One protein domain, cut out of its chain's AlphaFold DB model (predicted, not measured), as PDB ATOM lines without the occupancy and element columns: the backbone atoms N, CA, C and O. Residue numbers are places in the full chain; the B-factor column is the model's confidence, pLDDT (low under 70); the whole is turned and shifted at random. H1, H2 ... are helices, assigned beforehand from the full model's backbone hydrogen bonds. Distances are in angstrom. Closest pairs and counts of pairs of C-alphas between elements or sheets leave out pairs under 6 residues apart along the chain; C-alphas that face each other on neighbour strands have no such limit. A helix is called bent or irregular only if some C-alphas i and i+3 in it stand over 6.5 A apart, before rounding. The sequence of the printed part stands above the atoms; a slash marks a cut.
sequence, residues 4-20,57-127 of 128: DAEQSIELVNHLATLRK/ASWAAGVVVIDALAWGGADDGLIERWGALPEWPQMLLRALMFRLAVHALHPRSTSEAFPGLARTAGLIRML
ATOM      1  N   ASP A   4     -25.554  41.723 -49.703       97.91
ATOM      2  CA  ASP A   4     -25.536  40.984 -48.436       97.91
ATOM      3  C   ASP A   4     -24.584  41.604 -47.391       97.91
ATOM      4  O   ASP A   4     -24.873  41.630 -46.185       97.91
ATOM      5  N   ALA A   5     -23.456  42.159 -47.840       98.17
ATOM      6  CA  ALA A   5     -22.517  42.859 -46.975       98.17
ATOM      7  C   ALA A   5     -23.087  44.210 -46.506       98.17
ATOM      8  O   ALA A   5     -22.915  44.579 -45.342       98.17
ATOM      9  N   GLU A   6     -23.806  44.930 -47.373       98.38
ATOM     10  CA  GLU A   6     -24.489  46.185 -47.027       98.38
ATOM     11  C   GLU A   6     -25.623  45.939 -46.020       98.38
ATOM     12  O   GLU A   6     -25.682  46.609 -44.985       98.38
ATOM     13  N   GLN A   7     -26.432  44.898 -46.236       98.50
ATOM     14  CA  GLN A   7     -27.465  44.461 -45.290       98.50
ATOM     15  C   GLN A   7     -26.877  44.046 -43.932       98.50
ATOM     16  O   GLN A   7     -27.447  44.325 -42.873       98.50
ATOM     17  N   SER A   8     -25.701  43.416 -43.928       98.66
ATOM     18  CA  SER A   8     -25.012  43.063 -42.684       98.66
ATOM     19  C   SER A   8     -24.556  44.289 -41.902       98.66
ATOM     20  O   SER A   8     -24.722  44.331 -40.682       98.66
ATOM     21  N   ILE A   9     -24.020  45.307 -42.583       98.58
ATOM     22  CA  ILE A   9     -23.651  46.582 -41.955       98.58
ATOM     23  C   ILE A   9     -24.884  47.273 -41.373       98.58
ATOM     24  O   ILE A   9     -24.834  47.764 -40.242       98.58
ATOM     25  N   GLU A  10     -25.996  47.287 -42.104       98.49
ATOM     26  CA  GLU A  10     -27.253  47.853 -41.618       98.49
ATOM     27  C   GLU A  10     -27.721  47.154 -40.331       98.49
ATOM     28  O   GLU A  10     -28.011  47.814 -39.327       98.49
ATOM     29  N   LEU A  11     -27.704  45.815 -40.308       98.48
ATOM     30  CA  LEU A  11     -28.016  45.046 -39.103       98.48
ATOM     31  C   LEU A  11     -27.058  45.363 -37.952       98.48
ATOM     32  O   LEU A  11     -27.517  45.552 -36.826       98.48
ATOM     33  N   VAL A  12     -25.749  45.471 -38.200       98.58
ATOM     34  CA  VAL A  12     -24.771  45.862 -37.167       98.58
ATOM     35  C   VAL A  12     -25.108  47.232 -36.587       98.58
ATOM     36  O   VAL A  12     -25.094  47.379 -35.364       98.58
ATOM     37  N   ASN A  13     -25.448  48.218 -37.420       98.38
ATOM     38  CA  ASN A  13     -25.816  49.561 -36.969       98.38
ATOM     39  C   ASN A  13     -27.083  49.543 -36.107       98.38
ATOM     40  O   ASN A  13     -27.112  50.165 -35.045       98.38
ATOM     41  N   HIS A  14     -28.102  48.781 -36.506       98.02
ATOM     42  CA  HIS A  14     -29.317  48.618 -35.711       98.02
ATOM     43  C   HIS A  14     -29.071  47.878 -34.393       98.02
ATOM     44  O   HIS A  14     -29.579  48.288 -33.355       98.02
ATOM     45  N   LEU A  15     -28.286  46.803 -34.404       98.37
ATOM     46  CA  LEU A  15     -27.957  46.024 -33.207       98.37
ATOM     47  C   LEU A  15     -27.055  46.808 -32.243       98.37
ATOM     48  O   LEU A  15     -27.163  46.666 -31.025       98.37
ATOM     49  N   ALA A  16     -26.194  47.681 -32.767       98.02
ATOM     50  CA  ALA A  16     -25.295  48.512 -31.974       98.02
ATOM     51  C   ALA A  16     -26.026  49.410 -30.967       98.02
ATOM     52  O   ALA A  16     -25.456  49.693 -29.907       98.02
ATOM     53  N   THR A  17     -27.260  49.826 -31.277       98.03
ATOM     54  CA  THR A  17     -28.093  50.668 -30.403       98.03
ATOM     55  C   THR A  17     -28.643  49.906 -29.193       98.03
ATOM     56  O   THR A  17     -28.970  50.524 -28.185       98.03
ATOM     57  N   LEU A  18     -28.677  48.568 -29.245       98.08
ATOM     58  CA  LEU A  18     -29.186  47.694 -28.178       98.08
ATOM     59  C   LEU A  18     -28.110  47.296 -27.152       98.08
ATOM     60  O   LEU A  18     -28.377  46.563 -26.191       98.08
ATOM     61  N   ARG A  19     -26.863  47.740 -27.349       97.74
ATOM     62  CA  ARG A  19     -25.762  47.424 -26.435       97.74
ATOM     63  C   ARG A  19     -25.936  48.146 -25.105       97.74
ATOM     64  O   ARG A  19     -26.144  49.354 -25.051       97.74
ATOM     65  N   LYS A  20     -25.722  47.402 -24.027       98.13
ATOM     66  CA  LYS A  20     -25.626  47.889 -22.650       98.13
ATOM     67  C   LYS A  20     -24.184  47.668 -22.156       98.13
ATOM     68  O   LYS A  20     -23.508  46.754 -22.650       98.13
ATOM     69  N   ALA A  57     -15.633  34.908 -21.375       98.42
ATOM     70  CA  ALA A  57     -15.835  33.502 -21.750       98.42
ATOM     71  C   ALA A  57     -17.243  33.241 -22.317       98.42
ATOM     72  O   ALA A  57     -17.398  32.532 -23.311       98.42
ATOM     73  N   SER A  58     -18.267  33.888 -21.750       98.43
ATOM     74  CA  SER A  58     -19.643  33.807 -22.246       98.43
ATOM     75  C   SER A  58     -19.826  34.417 -23.639       98.43
ATOM     76  O   SER A  58     -20.724  33.996 -24.360       98.43
ATOM     77  N   TRP A  59     -18.959  35.339 -24.075       98.79
ATOM     78  CA  TRP A  59     -18.965  35.826 -25.458       98.79
ATOM     79  C   TRP A  59     -18.547  34.733 -26.445       98.79
ATOM     80  O   TRP A  59     -19.191  34.586 -27.478       98.79
ATOM     81  N   ALA A  60     -17.527  33.932 -26.122       98.57
ATOM     82  CA  ALA A  60     -17.106  32.824 -26.982       98.57
ATOM     83  C   ALA A  60     -18.170  31.722 -27.070       98.57
ATOM     84  O   ALA A  60     -18.450  31.229 -28.158       98.57
ATOM     85  N   ALA A  61     -18.834  31.403 -25.952       98.43
ATOM     86  CA  ALA A  61     -20.024  30.548 -25.980       98.43
ATOM     87  C   ALA A  61     -21.137  31.162 -26.850       98.43
ATOM     88  O   ALA A  61     -21.783  30.459 -27.620       98.43
ATOM     89  N   GLY A  62     -21.309  32.486 -26.782       98.66
ATOM     90  CA  GLY A  62     -22.214  33.238 -27.647       98.66
ATOM     91  C   GLY A  62     -21.902  33.034 -29.125       98.66
ATOM     92  O   GLY A  62     -22.812  32.735 -29.885       98.66
ATOM     93  N   VAL A  63     -20.632  33.123 -29.530       98.75
ATOM     94  CA  VAL A  63     -20.223  32.863 -30.921       98.75
ATOM     95  C   VAL A  63     -20.607  31.449 -31.355       98.75
ATOM     96  O   VAL A  63     -21.237  31.298 -32.395       98.75
ATOM     97  N   VAL A  64     -20.335  30.434 -30.528       98.42
ATOM     98  CA  VAL A  64     -20.726  29.045 -30.828       98.42
ATOM     99  C   VAL A  64     -22.235  28.912 -31.036       98.42
ATOM    100  O   VAL A  64     -22.665  28.250 -31.975       98.42
ATOM    101  N   VAL A  65     -23.048  29.556 -30.192       98.57
ATOM    102  CA  VAL A  65     -24.512  29.525 -30.325       98.57
ATOM    103  C   VAL A  65     -24.978  30.248 -31.589       98.57
ATOM    104  O   VAL A  65     -25.831  29.722 -32.299       98.57
ATOM    105  N   ILE A  66     -24.410  31.413 -31.913       98.75
ATOM    106  CA  ILE A  66     -24.739  32.137 -33.151       98.75
ATOM    107  C   ILE A  66     -24.427  31.283 -34.380       98.75
ATOM    108  O   ILE A  66     -25.270  31.182 -35.270       98.75
ATOM    109  N   ASP A  67     -23.263  30.642 -34.413       98.65
ATOM    110  CA  ASP A  67     -22.834  29.823 -35.545       98.65
ATOM    111  C   ASP A  67     -23.706  28.563 -35.688       98.65
ATOM    112  O   ASP A  67     -24.135  28.212 -36.791       98.65
ATOM    113  N   ALA A  68     -24.057  27.931 -34.564       98.24
ATOM    114  CA  ALA A  68     -24.955  26.782 -34.532       98.24
ATOM    115  C   ALA A  68     -26.375  27.126 -35.026       98.24
ATOM    116  O   ALA A  68     -26.979  26.338 -35.755       98.24
ATOM    117  N   LEU A  69     -26.903  28.305 -34.675       98.40
ATOM    118  CA  LEU A  69     -28.212  28.780 -35.142       98.40
ATOM    119  C   LEU A  69     -28.187  29.227 -36.610       98.40
ATOM    120  O   LEU A  69     -29.138  28.975 -37.347       98.40
ATOM    121  N   ALA A  70     -27.115  29.902 -37.034       98.31
ATOM    122  CA  ALA A  70     -27.005  30.456 -38.380       98.31
ATOM    123  C   ALA A  70     -26.720  29.380 -39.436       98.31
ATOM    124  O   ALA A  70     -27.285  29.436 -40.526       98.31
ATOM    125  N   TRP A  71     -25.860  28.407 -39.121       97.48
ATOM    126  CA  TRP A  71     -25.365  27.434 -40.105       97.48
ATOM    127  C   TRP A  71     -25.397  25.984 -39.619       97.48
ATOM    128  O   TRP A  71     -25.277  25.068 -40.427       97.48
ATOM    129  N   GLY A  72     -25.568  25.754 -38.316       96.30
ATOM    130  CA  GLY A  72     -25.569  24.417 -37.725       96.30
ATOM    131  C   GLY A  72     -26.907  23.694 -37.690       96.30
ATOM    132  O   GLY A  72     -26.945  22.517 -37.338       96.30
ATOM    133  N   GLY A  73     -28.007  24.377 -38.017       95.95
ATOM    134  CA  GLY A  73     -29.351  23.809 -37.892       95.95
ATOM    135  C   GLY A  73     -29.761  23.524 -36.443       95.95
ATOM    136  O   GLY A  73     -30.627  22.681 -36.212       95.95
ATOM    137  N   ALA A  74     -29.135  24.190 -35.468       97.73
ATOM    138  CA  ALA A  74     -29.537  24.077 -34.073       97.73
ATOM    139  C   ALA A  74     -30.947  24.640 -33.852       97.73
ATOM    140  O   ALA A  74     -31.367  25.590 -34.515       97.73
ATOM    141  N   ASP A  75     -31.663  24.066 -32.886       97.44
ATOM    142  CA  ASP A  75     -32.957  24.584 -32.464       97.44
ATOM    143  C   ASP A  75     -32.815  25.902 -31.691       97.44
ATOM    144  O   ASP A  75     -31.839  26.110 -30.967       97.44
ATOM    145  N   ASP A  76     -33.822  26.772 -31.803       96.74
ATOM    146  CA  ASP A  76     -33.826  28.091 -31.151       96.74
ATOM    147  C   ASP A  76     -33.707  27.977 -29.618       96.74
ATOM    148  O   ASP A  76     -33.102  28.839 -28.982       96.74
ATOM    149  N   GLY A  77     -34.165  26.849 -29.055       96.93
ATOM    150  CA  GLY A  77     -34.043  26.486 -27.642       96.93
ATOM    151  C   GLY A  77     -32.601  26.425 -27.122       96.93
ATOM    152  O   GLY A  77     -32.362  26.411 -25.910       96.93
ATOM    153  N   LEU A  78     -31.606  26.385 -28.017       97.30
ATOM    154  CA  LEU A  78     -30.194  26.470 -27.657       97.30
ATOM    155  C   LEU A  78     -29.862  27.785 -26.932       97.30
ATOM    156  O   LEU A  78     -28.970  27.802 -26.082       97.30
ATOM    157  N   ILE A  79     -30.597  28.863 -27.218       97.90
ATOM    158  CA  ILE A  79     -30.445  30.162 -26.557       97.90
ATOM    159  C   ILE A  79     -30.735  30.039 -25.057       97.90
ATOM    160  O   ILE A  79     -29.915  30.475 -24.245       97.90
ATOM    161  N   GLU A  80     -31.868  29.443 -24.671       96.88
ATOM    162  CA  GLU A  80     -32.252  29.317 -23.263       96.88
ATOM    163  C   GLU A  80     -31.394  28.295 -22.515       96.88
ATOM    164  O   GLU A  80     -31.094  28.501 -21.337       96.88
ATOM    165  N   ARG A  81     -30.929  27.228 -23.183       97.02
ATOM    166  CA  ARG A  81     -30.065  26.200 -22.560       97.02
ATOM    167  C   ARG A  81     -28.777  26.777 -21.966       97.02
ATOM    168  O   ARG A  81     -28.286  26.258 -20.967       97.02
ATOM    169  N   TRP A  82     -28.255  27.858 -22.544       96.31
ATOM    170  CA  TRP A  82     -27.068  28.572 -22.057       96.31
ATOM    171  C   TRP A  82     -27.407  29.882 -21.328       96.31
ATOM    172  O   TRP A  82     -26.515  30.668 -21.007       96.31
ATOM    173  N   GLY A  83     -28.685  30.097 -20.999       96.99
ATOM    174  CA  GLY A  83     -29.204  31.325 -20.391       96.99
ATOM    175  C   GLY A  83     -28.606  31.690 -19.030       96.99
ATOM    176  O   GLY A  83     -28.653  32.851 -18.634       96.99
ATOM    177  N   ALA A  84     -28.007  30.724 -18.328       97.57
ATOM    178  CA  ALA A  84     -27.344  30.945 -17.044       97.57
ATOM    179  C   ALA A  84     -25.958  31.611 -17.164       97.57
ATOM    180  O   ALA A  84     -25.371  31.987 -16.146       97.57
ATOM    181  N   LEU A  85     -25.404  31.744 -18.377       98.23
ATOM    182  CA  LEU A  85     -24.104  32.379 -18.567       98.23
ATOM    183  C   LEU A  85     -24.140  33.883 -18.221       98.23
ATOM    184  O   LEU A  85     -25.146  34.559 -18.452       98.23
ATOM    185  N   PRO A  86     -23.031  34.456 -17.708       98.23
ATOM    186  CA  PRO A  86     -22.982  35.867 -17.343       98.23
ATOM    187  C   PRO A  86     -23.309  36.794 -18.514       98.23
ATOM    188  O   PRO A  86     -22.711  36.691 -19.588       98.23
ATOM    189  N   GLU A  87     -24.234  37.727 -18.264       98.09
ATOM    190  CA  GLU A  87     -24.639  38.784 -19.200       98.09
ATOM    191  C   GLU A  87     -25.099  38.241 -20.569       98.09
ATOM    192  O   GLU A  87     -24.928  38.898 -21.597       98.09
ATOM    193  N   TRP A  88     -25.690  37.038 -20.582       98.30
ATOM    194  CA  TRP A  88     -25.939  36.240 -21.785       98.30
ATOM    195  C   TRP A  88     -26.615  36.975 -22.954       98.30
ATOM    196  O   TRP A  88     -26.039  36.952 -24.045       98.30
ATOM    197  N   PRO A  89     -27.731  37.718 -22.782       98.14
ATOM    198  CA  PRO A  89     -28.330  38.458 -23.897       98.14
ATOM    199  C   PRO A  89     -27.365  39.472 -24.532       98.14
ATOM    200  O   PRO A  89     -27.307  39.620 -25.751       98.14
ATOM    201  N   GLN A  90     -26.539  40.139 -23.718       98.53
ATOM    202  CA  GLN A  90     -25.526  41.073 -24.216       98.53
ATOM    203  C   GLN A  90     -24.334  40.355 -24.860       98.53
ATOM    204  O   GLN A  90     -23.714  40.915 -25.765       98.53
ATOM    205  N   MET A  91     -24.015  39.129 -24.442       98.74
ATOM    206  CA  MET A  91     -22.986  38.309 -25.088       98.74
ATOM    207  C   MET A  91     -23.441  37.809 -26.457       98.74
ATOM    208  O   MET A  91     -22.689  37.963 -27.418       98.74
ATOM    209  N   LEU A  92     -24.681  37.324 -26.570       98.76
ATOM    210  CA  LEU A  92     -25.297  36.944 -27.843       98.76
ATOM    211  C   LEU A  92     -25.356  38.119 -28.820       98.76
ATOM    212  O   LEU A  92     -24.916  37.986 -29.961       98.76
ATOM    213  N   LEU A  93     -25.802  39.296 -28.364       98.79
ATOM    214  CA  LEU A  93     -25.796  40.519 -29.173       98.79
ATOM    215  C   LEU A  93     -24.398  40.823 -29.730       98.79
ATOM    216  O   LEU A  93     -24.227  41.057 -30.924       98.79
ATOM    217  N   ARG A  94     -23.377  40.811 -28.868       98.78
ATOM    218  CA  ARG A  94     -21.995  41.136 -29.250       98.78
ATOM    219  C   ARG A  94     -21.366  40.066 -30.146       98.78
ATOM    220  O   ARG A  94     -20.553  40.417 -30.997       98.78
ATOM    221  N   ALA A  95     -21.709  38.795 -29.958       98.83
ATOM    222  CA  ALA A  95     -21.275  37.693 -30.814       98.83
ATOM    223  C   ALA A  95     -21.912  37.784 -32.209       98.83
ATOM    224  O   ALA A  95     -21.208  37.706 -33.214       98.83
ATOM    225  N   LEU A  96     -23.215  38.063 -32.280       98.86
ATOM    226  CA  LEU A  96     -23.930  38.262 -33.538       98.86
ATOM    227  C   LEU A  96     -23.367  39.443 -34.333       98.86
ATOM    228  O   LEU A  96     -23.071  39.310 -35.517       98.86
ATOM    229  N   MET A  97     -23.167  40.589 -33.677       98.78
ATOM    230  CA  MET A  97     -22.555  41.757 -34.316       98.78
ATOM    231  C   MET A  97     -21.156  41.449 -34.855       98.78
ATOM    232  O   MET A  97     -20.788  41.939 -35.918       98.78
ATOM    233  N   PHE A  98     -20.377  40.641 -34.131       98.64
ATOM    234  CA  PHE A  98     -19.071  40.189 -34.597       98.64
ATOM    235  C   PHE A  98     -19.190  39.339 -35.867       98.64
ATOM    236  O   PHE A  98     -18.507  39.642 -36.841       98.64
ATOM    237  N   ARG A  99     -20.080  38.339 -35.907       98.66
ATOM    238  CA  ARG A  99     -20.256  37.493 -37.102       98.66
ATOM    239  C   ARG A  99     -20.805  38.270 -38.300       98.66
ATOM    240  O   ARG A  99     -20.330  38.056 -39.408       98.66
ATOM    241  N   LEU A 100     -21.707  39.231 -38.090       98.77
ATOM    242  CA  LEU A 100     -22.159  40.149 -39.146       98.77
ATOM    243  C   LEU A 100     -21.024  41.046 -39.668       98.77
ATOM    244  O   LEU A 100     -20.921  41.267 -40.870       98.77
ATOM    245  N   ALA A 101     -20.146  41.538 -38.789       98.49
ATOM    246  CA  ALA A 101     -18.983  42.321 -39.201       98.49
ATOM    247  C   ALA A 101     -17.960  41.471 -39.974       98.49
ATOM    248  O   ALA A 101     -17.418  41.933 -40.975       98.49
ATOM    249  N   VAL A 102     -17.721  40.225 -39.546       97.93
ATOM    250  CA  VAL A 102     -16.897  39.262 -40.296       97.93
ATOM    251  C   VAL A 102     -17.518  38.997 -41.663       97.93
ATOM    252  O   VAL A 102     -16.808  39.061 -42.658       97.93
ATOM    253  N   HIS A 103     -18.830  38.771 -41.729       98.49
ATOM    254  CA  HIS A 103     -19.533  38.566 -42.990       98.49
ATOM    255  C   HIS A 103     -19.366  39.758 -43.946       98.49
ATOM    256  O   HIS A 103     -18.953  39.590 -45.087       98.49
ATOM    257  N   ALA A 104     -19.575  40.983 -43.457       98.32
ATOM    258  CA  ALA A 104     -19.486  42.183 -44.284       98.32
ATOM    259  C   ALA A 104     -18.067  42.524 -44.780       98.32
ATOM    260  O   ALA A 104     -17.925  43.201 -45.798       98.32
ATOM    261  N   LEU A 105     -17.022  42.144 -44.035       97.63
ATOM    262  CA  LEU A 105     -15.660  42.664 -44.239       97.63
ATOM    263  C   LEU A 105     -14.633  41.603 -44.641       97.63
ATOM    264  O   LEU A 105     -13.555  41.952 -45.124       97.63
ATOM    265  N   HIS A 106     -14.909  40.318 -44.418       96.31
ATOM    266  CA  HIS A 106     -13.936  39.270 -44.689       96.31
ATOM    267  C   HIS A 106     -13.947  38.882 -46.179       96.31
ATOM    268  O   HIS A 106     -14.991  38.492 -46.699       96.31
ATOM    269  N   PRO A 107     -12.792  38.877 -46.874       95.38
ATOM    270  CA  PRO A 107     -12.730  38.688 -48.328       95.38
ATOM    271  C   PRO A 107     -13.159  37.296 -48.808       95.38
ATOM    272  O   PRO A 107     -13.380  37.104 -49.998       95.38
ATOM    273  N   ARG A 108     -13.246  36.313 -47.901       95.18
ATOM    274  CA  ARG A 108     -13.760  34.965 -48.204       95.18
ATOM    275  C   ARG A 108     -15.216  34.757 -47.777       95.18
ATOM    276  O   ARG A 108     -15.663  33.617 -47.772       95.18
ATOM    277  N   SER A 109     -15.911  35.799 -47.318       96.54
ATOM    278  CA  SER A 109     -17.339  35.674 -47.018       96.54
ATOM    279  C   SER A 109     -18.155  35.586 -48.305       96.54
ATOM    280  O   SER A 109     -17.714  36.055 -49.354       96.54
ATOM    281  N   THR A 110     -19.317  34.946 -48.229       97.14
ATOM    282  CA  THR A 110     -20.188  34.700 -49.377       97.14
ATOM    283  C   THR A 110     -21.628  35.040 -49.017       97.14
ATOM    284  O   THR A 110     -22.029  34.905 -47.860       97.14
ATOM    285  N   SER A 111     -22.420  35.427 -50.018       97.88
ATOM    286  CA  SER A 111     -23.815  35.840 -49.821       97.88
ATOM    287  C   SER A 111     -24.697  34.759 -49.181       97.88
ATOM    288  O   SER A 111     -25.659  35.066 -48.481       97.88
ATOM    289  N   GLU A 112     -24.349  33.481 -49.350       97.80
ATOM    290  CA  GLU A 112     -25.051  32.331 -48.777       97.80
ATOM    291  C   GLU A 112     -24.934  32.262 -47.249       97.80
ATOM    292  O   GLU A 112     -25.764  31.629 -46.596       97.80
ATOM    293  N   ALA A 113     -23.931  32.915 -46.653       97.45
ATOM    294  CA  ALA A 113     -23.775  32.956 -45.204       97.45
ATOM    295  C   ALA A 113     -24.754  33.937 -44.529       97.45
ATOM    296  O   ALA A 113     -25.048  33.777 -43.339       97.45
ATOM    297  N   PHE A 114     -25.285  34.917 -45.271       98.59
ATOM    298  CA  PHE A 114     -26.128  35.985 -44.734       98.59
ATOM    299  C   PHE A 114     -27.501  35.536 -44.201       98.59
ATOM    300  O   PHE A 114     -27.840  35.933 -43.081       98.59
ATOM    301  N   PRO A 115     -28.310  34.713 -44.906       98.45
ATOM    302  CA  PRO A 115     -29.679  34.407 -44.475       98.45
ATOM    303  C   PRO A 115     -29.757  33.794 -43.072       98.45
ATOM    304  O   PRO A 115     -30.646  34.137 -42.289       98.45
ATOM    305  N   GLY A 116     -28.790  32.938 -42.725       98.43
ATOM    306  CA  GLY A 116     -28.664  32.362 -41.386       98.43
ATOM    307  C   GLY A 116     -28.413  33.422 -40.312       98.43
ATOM    308  O   GLY A 116     -29.094  33.442 -39.288       98.43
ATOM    309  N   LEU A 117     -27.495  34.360 -40.563       98.70
ATOM    310  CA  LEU A 117     -27.221  35.475 -39.652       98.70
ATOM    311  C   LEU A 117     -28.426  36.412 -39.505       98.70
ATOM    312  O   LEU A 117     -28.726  36.845 -38.393       98.70
ATOM    313  N   ALA A 118     -29.141  36.693 -40.596       98.57
ATOM    314  CA  ALA A 118     -30.339  37.528 -40.581       98.57
ATOM    315  C   ALA A 118     -31.473  36.892 -39.757       98.57
ATOM    316  O   ALA A 118     -32.075  37.563 -38.914       98.57
ATOM    317  N   ARG A 119     -31.721  35.582 -39.925       98.20
ATOM    318  CA  ARG A 119     -32.667  34.821 -39.087       98.20
ATOM    319  C   ARG A 119     -32.271  34.897 -37.615       98.20
ATOM    320  O   ARG A 119     -33.099  35.244 -36.771       98.20
ATOM    321  N   THR A 120     -31.006  34.614 -37.309       98.47
ATOM    322  CA  THR A 120     -30.486  34.653 -35.939       98.47
ATOM    323  C   THR A 120     -30.607  36.055 -35.338       98.47
ATOM    324  O   THR A 120     -30.971  36.188 -34.173       98.47
ATOM    325  N   ALA A 121     -30.416  37.119 -36.124       98.38
ATOM    326  CA  ALA A 121     -30.652  38.485 -35.667       98.38
ATOM    327  C   ALA A 121     -32.102  38.742 -35.242       98.38
ATOM    328  O   ALA A 121     -32.323  39.431 -34.246       98.38
ATOM    329  N   GLY A 122     -33.080  38.155 -35.938       97.66
ATOM    330  CA  GLY A 122     -34.482  38.180 -35.520       97.66
ATOM    331  C   GLY A 122     -34.693  37.553 -34.138       97.66
ATOM    332  O   GLY A 122     -35.324  38.170 -33.283       97.66
ATOM    333  N   LEU A 123     -34.100  36.379 -33.895       97.41
ATOM    334  CA  LEU A 123     -34.169  35.681 -32.603       97.41
ATOM    335  C   LEU A 123     -33.537  36.494 -31.474       97.41
ATOM    336  O   LEU A 123     -34.176  36.741 -30.456       97.41
ATOM    337  N   ILE A 124     -32.304  36.971 -31.670       97.56
ATOM    338  CA  ILE A 124     -31.583  37.713 -30.629       97.56
ATOM    339  C   ILE A 124     -32.285  39.032 -30.289       97.56
ATOM    340  O   ILE A 124     -32.305  39.428 -29.126       97.56
ATOM    341  N   ARG A 125     -32.913  39.705 -31.262       95.72
ATOM    342  CA  ARG A 125     -33.673  40.941 -31.009       95.72
ATOM    343  C   ARG A 125     -34.886  40.738 -30.103       95.72
ATOM    344  O   ARG A 125     -35.230  41.669 -29.386       95.72
ATOM    345  N   MET A 126     -35.501  39.556 -30.097       93.48
ATOM    346  CA  MET A 126     -36.637  39.259 -29.214       93.48
ATOM    347  C   MET A 126     -36.232  39.119 -27.734       93.48
ATOM    348  O   MET A 126     -37.104  39.084 -26.871       93.48
ATOM    349  N   LEU A 127     -34.929  39.074 -27.431       92.04
ATOM    350  CA  LEU A 127     -34.386  38.869 -26.082       92.04
ATOM    351  C   LEU A 127     -33.872  40.153 -25.395       92.04
ATOM    352  O   LEU A 127     -33.403  40.066 -24.257       92.04
TER     353      LEU A 127
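Overview. This is residues 4 to 20 and 57 to 127 of the 128 residues of an uncharacterized protein of Mycobacterium ulcerans str. Harvey (UniProt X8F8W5). Three helices, H1, H4 and H5, stand side by side as a triangular up-and-down bundle, and a fourth, H2, crosses H4 and H5 steeply on the side away from H1. The short H3 sits in the loop stretch between H2 and H4, off the bundle. The printed part has 88 residues with five named helices, in the order H1 to H5, and no named strand; the class is all helix. The whole is compact, with a radius of gyration of the C-alphas of 12.0 A, and its rounded outline spans 35 by 28 by 22 A.

Along the chain. H1 holds residues 4 to 16, 18.1 A from first to last C-alpha, and begins at C-alpha 4 at (-25.536, 40.984, -48.436). After the cut, H2 holds residues 57 to 70 and is 20.3 A long. H3 holds residues 78 to 81. H4, the longest, holds residues 88 to 105 over 25.5 A and begins at C-alpha 88 at (-25.939, 36.240, -21.785). H5 holds residues 111 to 125 over 21.8 A and ends at C-alpha 125 at (-33.673, 40.941, -31.009). H5 is only just irregular: C-alphas 112 and 115 are 6.7 A apart.

Arrangement. H1, H4 and H5 form the bundle, up and down, each running against the one before it in the chain. H1 touches H4 at a shallow tilt of 30 degrees, opposite ways; their closest C-alphas, of Ala 5 and Ala 104, are 4.1 A apart. H1 touches H5 at a shallow tilt of 19 degrees, the same way, with the C-alphas of Asp 4 and Ser 111 closest at 5.6 A. H4 and H5 are a helical hairpin at a shallow tilt of 22 degrees; their closest C-alphas, of Leu 93 and Ile 124, are 6.6 A apart. H2 touches H4 at a steep tilt of 61 degrees, with the C-alphas of Trp 59 and Met 91 closest at 4.7 A. With residues 66 to 70 alone H2 touches H5, at a steep tilt of 60 degrees; the closest C-alphas, of Ala 70 and Gly 116, are 3.9 A apart. H1 and H2 are apart. H3 is close to H2 but not clearly touching, with the C-alphas of Val 65 and Leu 78 closest at 7.0 A; H3 and H4 are near each other. Every O i to N i+4 pair is within hydrogen-bond range in H1, H2 and H4, and 8 of 11 are in H5; H3 is too short for such a pair.

Size, cuts and confidence. The C-alphas farthest apart, of Ala 84 and Pro 107, are 35.4 A from each other. Residues 21 to 56 are not printed, and C-alphas 20 and 57 are 17.4 A apart across this cut. The link from H4 to H5 is tight, and those from H2 to H3 and from H3 to H4 are short. The mean pLDDT of the printed part is 97.9, and no printed residue is under 70.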